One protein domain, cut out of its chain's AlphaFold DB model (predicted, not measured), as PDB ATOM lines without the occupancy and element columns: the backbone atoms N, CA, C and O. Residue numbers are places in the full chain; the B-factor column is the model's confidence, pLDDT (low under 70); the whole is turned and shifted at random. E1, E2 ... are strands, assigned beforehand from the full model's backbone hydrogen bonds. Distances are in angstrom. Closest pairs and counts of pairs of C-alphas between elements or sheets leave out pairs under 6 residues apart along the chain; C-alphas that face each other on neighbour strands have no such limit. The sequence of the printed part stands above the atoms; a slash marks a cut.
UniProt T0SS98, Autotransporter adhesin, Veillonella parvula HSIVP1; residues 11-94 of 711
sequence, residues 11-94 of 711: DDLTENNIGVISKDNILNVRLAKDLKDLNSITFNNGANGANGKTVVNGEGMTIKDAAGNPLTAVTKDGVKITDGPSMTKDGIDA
ATOM      1  N   ASP A  11      61.624  -9.368  39.890       79.88
ATOM      2  CA  ASP A  11      61.356 -10.721  39.361       79.88
ATOM      3  C   ASP A  11      60.232 -11.473  40.101       79.88
ATOM      4  O   ASP A  11      59.628 -12.404  39.567       79.88
ATOM      5  N   ASP A  12      59.948 -11.080  41.347       74.75
ATOM      6  CA  ASP A  12      58.900 -11.682  42.181       74.75
ATOM      7  C   ASP A  12      57.555 -10.945  42.047       74.75
ATOM      8  O   ASP A  12      56.564 -11.300  42.697       74.75
ATOM      9  N   LEU A  13      57.513  -9.898  41.218       79.88
ATOM     10  CA  LEU A  13      56.318  -9.133  40.908       79.88
ATOM     11  C   LEU A  13      55.768  -9.566  39.557       79.88
ATOM     12  O   LEU A  13      56.477  -9.782  38.582       79.88
ATOM     13  N   THR A  14      54.452  -9.669  39.484       80.06
ATOM     14  CA  THR A  14      53.783  -9.986  38.229       80.06
ATOM     15  C   THR A  14      53.619  -8.731  37.388       80.06
ATOM     16  O   THR A  14      53.109  -7.722  37.888       80.06
ATOM     17  N   GLU A  15      53.906  -8.819  36.096       78.19
ATOM     18  CA  GLU A  15      53.445  -7.813  35.148       78.19
ATOM     19  C   GLU A  15      51.919  -7.920  34.978       78.19
ATOM     20  O   GLU A  15      51.333  -9.000  35.034       78.19
ATOM     21  N   ASN A  16      51.240  -6.793  34.771       79.94
ATOM     22  CA  ASN A  16      49.825  -6.724  34.365       79.94
ATOM     23  C   ASN A  16      48.744  -7.166  35.378       79.94
ATOM     24  O   ASN A  16      47.569  -6.891  35.133       79.94
ATOM     25  N   ASN A  17      49.072  -7.779  36.522       84.62
ATOM     26  CA  ASN A  17      48.040  -8.146  37.513       84.62
ATOM     27  C   ASN A  17      47.631  -7.007  38.452       84.62
ATOM     28  O   ASN A  17      46.602  -7.114  39.122       84.62
ATOM     29  N   ILE A  18      48.407  -5.926  38.526       86.56
ATOM     30  CA  ILE A  18      48.055  -4.729  39.290       86.56
ATOM     31  C   ILE A  18      47.782  -3.587  38.312       86.56
ATOM     32  O   ILE A  18      48.676  -3.112  37.619       86.56
ATOM     33  N   GLY A  19      46.533  -3.129  38.272       80.31
ATOM     34  CA  GLY A  19      46.122  -1.942  37.532       80.31
ATOM     35  C   GLY A  19      46.213  -0.696  38.408       80.31
ATOM     36  O   GLY A  19      45.573  -0.625  39.460       80.31
ATOM     37  N   VAL A  20      46.968   0.308  37.958       81.75
ATOM     38  CA  VAL A  20      47.040   1.632  38.590       81.75
ATOM     39  C   VAL A  20      46.219   2.619  37.758       81.75
ATOM     40  O   VAL A  20      46.537   2.882  36.603       81.75
ATOM     41  N   ILE A  21      45.142   3.156  38.336       80.25
ATOM     42  CA  ILE A  21      44.199   4.067  37.673       80.25
ATOM     43  C   ILE A  21      44.174   5.391  38.449       80.25
ATOM     44  O   ILE A  21      43.797   5.420  39.620       80.25
ATOM     45  N   SER A  22      44.558   6.498  37.809       77.88
ATOM     46  CA  SER A  22      44.506   7.839  38.412       77.88
ATOM     47  C   SER A  22      43.181   8.531  38.088       77.88
ATOM     48  O   SER A  22      42.797   8.608  36.920       77.88
ATOM     49  N   LYS A  23      42.471   9.024  39.107       77.19
ATOM     50  CA  LYS A  23      41.236   9.805  38.941       77.19
ATOM     51  C   LYS A  23      41.053  10.761  40.124       77.19
ATOM     52  O   LYS A  23      41.301  10.365  41.258       77.19
ATOM     53  N   ASP A  24      40.623  11.997  39.861       77.44
ATOM     54  CA  ASP A  24      40.246  12.991  40.883       77.44
ATOM     55  C   ASP A  24      41.329  13.230  41.962       77.44
ATOM     56  O   ASP A  24      41.036  13.319  43.151       77.44
ATOM     57  N   ASN A  25      42.602  13.309  41.550       71.06
ATOM     58  CA  ASN A  25      43.769  13.432  42.440       71.06
ATOM     59  C   ASN A  25      43.982  12.261  43.435       71.06
ATOM     60  O   ASN A  25      44.717  12.420  44.410       71.06
ATOM     61  N   ILE A  26      43.423  11.067  43.179       78.31
ATOM     62  CA  ILE A  26      43.687   9.833  43.944       78.31
ATOM     63  C   ILE A  26      44.221   8.729  43.016       78.31
ATOM     64  O   ILE A  26      43.646   8.432  41.966       78.31
ATOM     65  N   LEU A  27      45.308   8.069  43.428       75.69
ATOM     66  CA  LEU A  27      45.850   6.888  42.753       75.69
ATOM     67  C   LEU A  27      45.105   5.627  43.238       75.69
ATOM     68  O   LEU A  27      45.257   5.225  44.390       75.69
ATOM     69  N   ASN A  28      44.291   4.997  42.385       78.31
ATOM     70  CA  ASN A  28      43.611   3.737  42.700       78.31
ATOM     71  C   ASN A  28      44.439   2.556  42.198       78.31
ATOM     72  O   ASN A  28      44.569   2.351  40.994       78.31
ATOM     73  N   VAL A  29      44.943   1.747  43.122       83.25
ATOM     74  CA  VAL A  29      45.638   0.494  42.814       83.25
ATOM     75  C   VAL A  29      44.647  -0.660  42.997       83.25
ATOM     76  O   VAL A  29      44.037  -0.778  44.059       83.25
ATOM     77  N   ARG A  30      44.431  -1.488  41.965       81.44
ATOM     78  CA  ARG A  30      43.520  -2.651  41.997       81.44
ATOM     79  C   ARG A  30      44.201  -3.893  41.437       81.44
ATOM     80  O   ARG A  30      45.001  -3.793  40.517       81.44
ATOM     81  N   LEU A  31      43.818  -5.060  41.939       85.25
ATOM     82  CA  LEU A  31      44.163  -6.338  41.318       85.25
ATOM     83  C   LEU A  31      43.261  -6.615  40.104       85.25
ATOM     84  O   LEU A  31      42.086  -6.229  40.095       85.25
ATOM     85  N   ALA A  32      43.806  -7.287  39.091       83.12
ATOM     86  CA  ALA A  32      43.049  -7.828  37.969       83.12
ATOM     87  C   ALA A  32      42.066  -8.907  38.455       83.12
ATOM     88  O   ALA A  32      42.325  -9.606  39.433       83.12
ATOM     89  N   LYS A  33      40.917  -9.038  37.779       83.88
ATOM     90  CA  LYS A  33      39.937 -10.096  38.092       83.88
ATOM     91  C   LYS A  33      40.503 -11.483  37.803       83.88
ATOM     92  O   LYS A  33      40.326 -12.392  38.606       83.88
ATOM     93  N   ASP A  34      41.194 -11.593  36.675       81.19
ATOM     94  CA  ASP A  34      41.921 -12.786  36.278       81.19
ATOM     95  C   ASP A  34      43.397 -12.520  36.543       81.19
ATOM     96  O   ASP A  34      44.018 -11.701  35.864       81.19
ATOM     97  N   LEU A  35      43.941 -13.182  37.558       85.56
ATOM     98  CA  LEU A  35      45.365 -13.125  37.846       85.56
ATOM     99  C   LEU A  35      46.078 -14.120  36.924       85.56
ATOM    100  O   LEU A  35      45.761 -15.310  36.939       85.56
ATOM    101  N   LYS A  36      47.003 -13.630  36.099       82.62
ATOM    102  CA  LYS A  36      47.781 -14.436  35.146       82.62
ATOM    103  C   LYS A  36      49.226 -14.560  35.600       82.62
ATOM    104  O   LYS A  36      49.685 -13.767  36.415       82.62
ATOM    105  N   ASP A  37      49.912 -15.580  35.096       83.88
ATOM    106  CA  ASP A  37      51.348 -15.787  35.325       83.88
ATOM    107  C   ASP A  37      51.725 -15.827  36.819       83.88
ATOM    108  O   ASP A  37      52.794 -15.398  37.246       83.88
ATOM    109  N   LEU A  38      50.810 -16.359  37.637       85.06
ATOM    110  CA  LEU A  38      51.063 -16.646  39.041       85.06
ATOM    111  C   LEU A  38      51.811 -17.971  39.166       85.06
ATOM    112  O   LEU A  38      51.307 -19.016  38.756       85.06
ATOM    113  N   ASN A  39      52.962 -17.948  39.830       83.62
ATOM    114  CA  ASN A  39      53.720 -19.170  40.109       83.62
ATOM    115  C   ASN A  39      52.980 -20.114  41.074       83.62
ATOM    116  O   ASN A  39      53.070 -21.337  40.962       83.62
ATOM    117  N   SER A  40      52.234 -19.563  42.035       86.88
ATOM    118  CA  SER A  40      51.364 -20.347  42.911       86.88
ATOM    119  C   SER A  40      50.274 -19.487  43.537       86.88
ATOM    120  O   SER A  40      50.442 -18.282  43.724       86.88
ATOM    121  N   ILE A  41      49.177 -20.133  43.920       87.81
ATOM    122  CA  ILE A  41      48.190 -19.579  44.838       87.81
ATOM    123  C   ILE A  41      48.209 -20.444  46.090       87.81
ATOM    124  O   ILE A  41      47.962 -21.651  46.040       87.81
ATOM    125  N   THR A  42      48.510 -19.820  47.224       83.00
ATOM    126  CA  THR A  42      48.430 -20.479  48.527       83.00
ATOM    127  C   THR A  42      47.210 -19.961  49.265       83.00
ATOM    128  O   THR A  42      47.175 -18.814  49.707       83.00
ATOM    129  N   PHE A  43      46.219 -20.832  49.432       84.44
ATOM    130  CA  PHE A  43      45.095 -20.581  50.319       84.44
ATOM    131  C   PHE A  43      45.490 -21.032  51.723       84.44
ATOM    132  O   PHE A  43      45.605 -22.228  52.013       84.44
ATOM    133  N   ASN A  44      45.735 -20.054  52.593       79.62
ATOM    134  CA  ASN A  44      45.821 -20.308  54.023       79.62
ATOM    135  C   ASN A  44      44.392 -20.533  54.519       79.62
ATOM    136  O   ASN A  44      43.604 -19.590  54.612       79.62
ATOM    137  N   ASN A  45      44.040 -21.784  54.799       71.31
ATOM    138  CA  ASN A  45      42.706 -22.092  55.289       71.31
ATOM    139  C   ASN A  45      42.647 -21.727  56.783       71.31
ATOM    140  O   ASN A  45      43.238 -22.394  57.631       71.31
ATOM    141  N   GLY A  46      41.944 -20.635  57.100       66.62
ATOM    142  CA  GLY A  46      41.780 -20.111  58.463       66.62
ATOM    143  C   GLY A  46      42.791 -19.022  58.861       66.62
ATOM    144  O   GLY A  46      43.817 -18.824  58.207       66.62
ATOM    145  N   ALA A  47      42.496 -18.295  59.948       60.09
ATOM    146  CA  ALA A  47      43.344 -17.218  60.469       60.09
ATOM    147  C   ALA A  47      44.762 -17.744  60.790       60.09
ATOM    148  O   ALA A  47      44.916 -18.656  61.599       60.09
ATOM    149  N   ASN A  48      45.783 -17.199  60.117       61.81
ATOM    150  CA  ASN A  48      47.197 -17.620  60.161       61.81
ATOM    151  C   ASN A  48      47.507 -19.079  59.739       61.81
ATOM    152  O   ASN A  48      48.575 -19.590  60.064       61.81
ATOM    153  N   GLY A  49      46.635 -19.741  58.966       62.72
ATOM    154  CA  GLY A  49      46.925 -21.062  58.378       62.72
ATOM    155  C   GLY A  49      46.729 -22.261  59.315       62.72
ATOM    156  O   GLY A  49      47.298 -23.324  59.074       62.72
ATOM    157  N   ALA A  50      45.926 -22.107  60.373       63.69
ATOM    158  CA  ALA A  50      45.693 -23.143  61.382       63.69
ATOM    159  C   ALA A  50      45.065 -24.451  60.843       63.69
ATOM    160  O   ALA A  50      45.302 -25.505  61.424       63.69
ATOM    161  N   ASN A  51      44.325 -24.424  59.725       67.75
ATOM    162  CA  ASN A  51      43.710 -25.625  59.131       67.75
ATOM    163  C   ASN A  51      44.512 -26.174  57.937       67.75
ATOM    164  O   ASN A  51      43.945 -26.764  57.017       67.75
ATOM    165  N   GLY A  52      45.829 -25.961  57.942       76.88
ATOM    166  CA  GLY A  52      46.717 -26.360  56.855       76.88
ATOM    167  C   GLY A  52      46.673 -25.402  55.665       76.88
ATOM    168  O   GLY A  52      46.099 -24.307  55.714       76.88
ATOM    169  N   LYS A  53      47.331 -25.811  54.579       83.88
ATOM    170  CA  LYS A  53      47.481 -24.992  53.372       83.88
ATOM    171  C   LYS A  53      47.066 -25.784  52.147       83.88
ATOM    172  O   LYS A  53      47.539 -26.901  51.935       83.88
ATOM    173  N   THR A  54      46.220 -25.174  51.324       87.69
ATOM    174  CA  THR A  54      45.988 -25.661  49.964       87.69
ATOM    175  C   THR A  54      46.878 -24.862  49.037       87.69
ATOM    176  O   THR A  54      46.766 -23.637  48.964       87.69
ATOM    177  N   VAL A  55      47.780 -25.555  48.357       87.00
ATOM    178  CA  VAL A  55      48.669 -24.944  47.373       87.00
ATOM    179  C   VAL A  55      48.223 -25.403  45.999       87.00
ATOM    180  O   VAL A  55      48.137 -26.606  45.746       87.00
ATOM    181  N   VAL A  56      47.944 -24.433  45.133       89.69
ATOM    182  CA  VAL A  56      47.725 -24.655  43.706       89.69
ATOM    183  C   VAL A  56      48.906 -24.049  42.964       89.69
ATOM    184  O   VAL A  56      49.179 -22.856  43.090       89.69
ATOM    185  N   ASN A  57      49.633 -24.880  42.229       86.50
ATOM    186  CA  ASN A  57      50.784 -24.477  41.427       86.50
ATOM    187  C   ASN A  57      50.858 -25.333  40.147       86.50
ATOM    188  O   ASN A  57      49.950 -26.115  39.861       86.50
ATOM    189  N   GLY A  58      51.946 -25.201  39.384       81.56
ATOM    190  CA  GLY A  58      52.156 -25.955  38.142       81.56
ATOM    191  C   GLY A  58      52.189 -27.487  38.286       81.56
ATOM    192  O   GLY A  58      52.063 -28.182  37.282       81.56
ATOM    193  N   GLU A  59      52.321 -28.034  39.501       82.25
ATOM    194  CA  GLU A  59      52.299 -29.486  39.755       82.25
ATOM    195  C   GLU A  59      50.885 -30.026  40.050       82.25
ATOM    196  O   GLU A  59      50.662 -31.241  40.029       82.25
ATOM    197  N   GLY A  60      49.920 -29.134  40.289       88.38
ATOM    198  CA  GLY A  60      48.527 -29.453  40.588       88.38
ATOM    199  C   GLY A  60      48.055 -28.834  41.902       88.38
ATOM    200  O   GLY A  60      48.491 -27.754  42.304       88.38
ATOM    201  N   MET A  61      47.138 -29.527  42.577       90.75
ATOM    202  CA  MET A  61      46.616 -29.124  43.881       90.75
ATOM    203  C   MET A  61      47.141 -30.069  44.957       90.75
ATOM    204  O   MET A  61      46.889 -31.274  44.914       90.75
ATOM    205  N   THR A  62      47.820 -29.520  45.959       86.38
ATOM    206  CA  THR A  62      48.237 -30.287  47.137       86.38
ATOM    207  C   THR A  62      47.598 -29.709  48.386       86.38
ATOM    208  O   THR A  62      47.766 -28.526  48.697       86.38
ATOM    209  N   ILE A  63      46.891 -30.566  49.118       88.62
ATOM    210  CA  ILE A  63      46.386 -30.276  50.456       88.62
ATOM    211  C   ILE A  63      47.439 -30.758  51.444       88.62
ATOM    212  O   ILE A  63      47.753 -31.952  51.498       88.62
ATOM    213  N   LYS A  64      47.996 -29.818  52.205       84.69
ATOM    214  CA  LYS A  64      49.010 -30.088  53.220       84.69
ATOM    215  C   LYS A  64      48.435 -29.907  54.617       84.69
ATOM    216  O   LYS A  64      47.595 -29.030  54.832       84.69
ATOM    217  N   ASP A  65      48.908 -30.716  55.559       81.56
ATOM    218  CA  ASP A  65      48.622 -30.517  56.982       81.56
ATOM    219  C   ASP A  65      49.248 -29.203  57.507       81.56
ATOM    220  O   ASP A  65      49.954 -28.484  56.790       81.56
ATOM    221  N   ALA A  66      48.991 -28.870  58.774       75.75
ATOM    222  CA  ALA A  66      49.567 -27.683  59.413       75.75
ATOM    223  C   ALA A  66      51.113 -27.719  59.502       75.75
ATOM    224  O   ALA A  66      51.731 -26.663  59.625       75.75
ATOM    225  N   ALA A  67      51.734 -28.904  59.404       77.69
ATOM    226  CA  ALA A  67      53.185 -29.105  59.402       77.69
ATOM    227  C   ALA A  67      53.808 -29.053  57.987       77.69
ATOM    228  O   ALA A  67      55.030 -29.060  57.855       77.69
ATOM    229  N   GLY A  68      52.991 -28.949  56.932       74.62
ATOM    230  CA  GLY A  68      53.426 -28.856  55.539       74.62
ATOM    231  C   GLY A  68      53.554 -30.193  54.796       74.62
ATOM    232  O   GLY A  68      53.978 -30.183  53.636       74.62
ATOM    233  N   ASN A  69      53.165 -31.323  55.398       79.62
ATOM    234  CA  ASN A  69      53.204 -32.637  54.747       79.62
ATOM    235  C   ASN A  69      51.988 -32.842  53.829       79.62
ATOM    236  O   ASN A  69      50.883 -32.429  54.190       79.62
ATOM    237  N   PRO A  70      52.136 -33.489  52.657       80.94
ATOM    238  CA  PRO A  70      51.019 -33.731  51.748       80.94
ATOM    239  C   PRO A  70      50.060 -34.788  52.315       80.94
ATOM    240  O   PRO A  70      50.448 -35.934  52.533       80.94
ATOM    241  N   LEU A  71      48.791 -34.422  52.501       85.38
ATOM    242  CA  LEU A  71      47.713 -35.342  52.892       85.38
ATOM    243  C   LEU A  71      46.984 -35.895  51.670       85.38
ATOM    244  O   LEU A  71      46.685 -37.083  51.576       85.38
ATOM    245  N   THR A  72      46.681 -35.019  50.717       87.94
ATOM    246  CA  THR A  72      46.068 -35.396  49.448       87.94
ATOM    247  C   THR A  72      46.688 -34.565  48.348       87.94
ATOM    248  O   THR A  72      46.743 -33.338  48.433       87.94
ATOM    249  N   ALA A  73      47.159 -35.248  47.320       88.19
ATOM    250  CA  ALA A  73      47.705 -34.628  46.134       88.19
ATOM    251  C   ALA A  73      46.827 -35.015  44.947       88.19
ATOM    252  O   ALA A  73      46.603 -36.198  44.689       88.19
ATOM    253  N   VAL A  74      46.318 -34.004  44.252       91.88
ATOM    254  CA  VAL A  74      45.702 -34.152  42.937       91.88
ATOM    255  C   VAL A  74      46.706 -33.599  41.941       91.88
ATOM    256  O   VAL A  74      46.842 -32.383  41.785       91.88
ATOM    257  N   THR A  75      47.453 -34.506  41.325       88.31
ATOM    258  CA  THR A  75      48.522 -34.185  40.374       88.31
ATOM    259  C   THR A  75      48.224 -34.831  39.026       88.31
ATOM    260  O   THR A  75      47.251 -35.571  38.870       88.31
ATOM    261  N   LYS A  76      49.095 -34.604  38.041       87.25
ATOM    262  CA  LYS A  76      49.036 -35.298  36.744       87.25
ATOM    263  C   LYS A  76      49.043 -36.832  36.855       87.25
ATOM    264  O   LYS A  76      48.604 -37.506  35.931       87.25
ATOM    265  N   ASP A  77      49.561 -37.378  37.957       86.62
ATOM    266  CA  ASP A  77      49.656 -38.824  38.174       86.62
ATOM    267  C   ASP A  77      48.381 -39.397  38.817       86.62
ATOM    268  O   ASP A  77      48.237 -40.617  38.893       86.62
ATOM    269  N   GLY A  78      47.434 -38.535  39.214       91.12
ATOM    270  CA  GLY A  78      46.111 -38.885  39.722       91.12
ATOM    271  C   GLY A  78      45.815 -38.295  41.102       91.12
ATOM    272  O   GLY A  78      46.391 -37.288  41.516       91.12
ATOM    273  N   VAL A  79      44.893 -38.939  41.819       92.38
ATOM    274  CA  VAL A  79      44.549 -38.611  43.204       92.38
ATOM    275  C   VAL A  79      45.291 -39.570  44.119       92.38
ATOM    276  O   VAL A  79      45.011 -40.770  44.144       92.38
ATOM    277  N   LYS A  80      46.218 -39.039  44.909       90.00
ATOM    278  CA  LYS A  80      46.918 -39.804  45.935       90.00
ATOM    279  C   LYS A  80      46.559 -39.262  47.308       90.00
ATOM    280  O   LYS A  80      46.839 -38.103  47.609       90.00
ATOM    281  N   ILE A  81      45.976 -40.117  48.140       91.06
ATOM    282  CA  ILE A  81      45.802 -39.860  49.567       91.06
ATOM    283  C   ILE A  81      46.968 -40.547  50.278       91.06
ATOM    284  O   ILE A  81      47.178 -41.748  50.105       91.06
ATOM    285  N   THR A  82      47.768 -39.791  51.025       85.69
ATOM    286  CA  THR A  82      48.908 -40.352  51.765       85.69
ATOM    287  C   THR A  82      48.399 -41.354  52.805       85.69
ATOM    288  O   THR A  82      47.427 -41.073  53.504       85.69
ATOM    289  N   ASP A  83      49.005 -42.546  52.850       83.25
ATOM    290  CA  ASP A  83      48.592 -43.699  53.676       83.25
ATOM    291  C   ASP A  83      47.127 -44.158  53.485       83.25
ATOM    292  O   ASP A  83      46.546 -44.877  54.311       83.25
ATOM    293  N   GLY A  84      46.520 -43.765  52.362       87.69
ATOM    294  CA  GLY A  84      45.141 -44.064  51.998       87.69
ATOM    295  C   GLY A  84      44.998 -44.609  50.576       87.69
ATOM    296  O   GLY A  84      45.992 -44.802  49.873       87.69
ATOM    297  N   PRO A  85      43.754 -44.881  50.141       92.06
ATOM    298  CA  PRO A  85      43.481 -45.296  48.775       92.06
ATOM    299  C   PRO A  85      43.994 -44.270  47.767       92.06
ATOM    300  O   PRO A  85      43.902 -43.058  47.984       92.06
ATOM    301  N   SER A  86      44.496 -44.764  46.641       91.81
ATOM    302  CA  SER A  86      44.935 -43.919  45.539       91.81
ATOM    303  C   SER A  86      44.308 -44.360  44.223       91.81
ATOM    304  O   SER A  86      44.047 -45.542  43.994       91.81
ATOM    305  N   MET A  87      44.045 -43.375  43.372       93.56
ATOM    306  CA  MET A  87      43.589 -43.569  42.006       93.56
ATOM    307  C   MET A  87      44.583 -42.864  41.099       93.56
ATOM    308  O   MET A  87      44.585 -41.634  41.003       93.56
ATOM    309  N   THR A  88      45.447 -43.650  40.468       90.62
ATOM    310  CA  THR A  88      46.522 -43.152  39.613       90.62
ATOM    311  C   THR A  88      46.394 -43.726  38.210       90.62
ATOM    312  O   THR A  88      45.552 -44.581  37.931       90.62
ATOM    313  N   LYS A  89      47.258 -43.274  37.302       86.62
ATOM    314  CA  LYS A  89      47.370 -43.844  35.949       86.62
ATOM    315  C   LYS A  89      47.673 -45.354  35.930       86.62
ATOM    316  O   LYS A  89      47.413 -45.997  34.920       86.62
ATOM    317  N   ASP A  90      48.209 -45.905  37.022       88.00
ATOM    318  CA  ASP A  90      48.535 -47.331  37.140       88.00
ATOM    319  C   ASP A  90      47.339 -48.154  37.672       88.00
ATOM    320  O   ASP A  90      47.403 -49.381  37.733       88.00
ATOM    321  N   GLY A  91      46.224 -47.492  38.010       89.50
ATOM    322  CA  GLY A  91      44.965 -48.106  38.419       89.50
ATOM    323  C   GLY A  91      44.473 -47.628  39.784       89.50
ATOM    324  O   GLY A  91      44.808 -46.543  40.264       89.50
ATOM    325  N   ILE A  92      43.633 -48.460  40.403       91.06
ATOM    326  CA  ILE A  92      43.116 -48.241  41.754       91.06
ATOM    327  C   ILE A  92      43.922 -49.116  42.709       91.06
ATOM    328  O   ILE A  92      43.872 -50.342  42.612       91.06
ATOM    329  N   ASP A  93      44.615 -48.492  43.655       90.81
ATOM    330  CA  ASP A  93      45.245 -49.186  44.773       90.81
ATOM    331  C   ASP A  93      44.511 -48.825  46.066       90.81
ATOM    332  O   ASP A  93      44.456 -47.663  46.481       90.81
ATOM    333  N   ALA A  94      43.941 -49.834  46.721       91.19
ATOM    334  CA  ALA A  94      43.262 -49.678  48.002       91.19
ATOM    335  C   ALA A  94      44.233 -49.571  49.196       91.19
ATOM    336  O   ALA A  94      43.779 -49.448  50.336       91.19
TER     337      ALA A  94
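AT A GLANCE: This is residues 11 to 94 of the 711 residues of the protein "Autotransporter adhesin" of Veillonella parvula HSIVP1 (UniProt T0SS98). A two-strand hairpin, E1 and E2, reaches out as an arm from one end of a long meander sheet, E3 to E9, whose seven antiparallel strands stand side by side in chain order. The tip of the arm, residues 22 to 27, sticks out free, and a link without a named element joins the arm to the sheet. The printed part has 84 residues with no named helix and nine named strands, E1 to E9 in order along the chain; the class is all strand. The whole is extended, with a radius of gyration of the C-alphas of 18.4 A, and it is a rod spanning 63 by 29 by 21 A.

HOW THE PARTS SIT: E1, residues 18 to 23, and E2, residues 26 to 31, form an antiparallel hairpin at 156 degrees, with N 21 and O 28 within hydrogen-bond range at 2.8 A. E2 is apart from E3, residues 40 to 44, which is an edge strand of the larger sheet. That sheet is a meander, each strand the antiparallel neighbour of the one before. E3 forms a hairpin with E4, residues 53 to 57, where N 41 and O 56 are 2.8 A apart. E4 forms a hairpin with E5, residues 60 to 64, where N 62 and O 55 are 2.9 A apart. E5 and E6, residues 70 to 75, form a hairpin at 173 degrees, with N 63 and O 72 at 2.9 A. E6 and E7, residues 78 to 81, form a hairpin with N 80 and O 73 at 2.9 A. E7 and E8, residues 86 to 88, form a hairpin with N 79 and O 87 at 2.8 A. E8 and E9, residues 91 to 93, form the last hairpin, with N 86 and O 93 at 2.9 A. E9 is the other edge strand. The sheet is twisted, its C-alphas lying up to 4.5 A off its best plane.

IN THESE COORDINATES: E1 begins at C-alpha 18, (48.055, -4.729, 39.290), and is 16.1 A long; E2 is 16.4 A long. E3 begins at C-alpha 40, (51.364, -20.347, 42.911). E3 and E4 are each 12.4 A long, E5 12.7 A, E6 11.7 A and E7 9.9 A. E8 and E9 have three residues each, and E9 ends at C-alpha 93, (45.245, -49.186, 44.773).

THE WHOLE: The two C-alphas farthest apart are those of Asn 25 and Ala 94, 63.4 A. The printed part has no cut. The links from E2 to E3 and from E3 to E4 are short, with 8 residues each; the other links are tight, and no link is long. The mean pLDDT of the printed part is 82.7, and residues 46 to 51, between E3 and E4, are under 70.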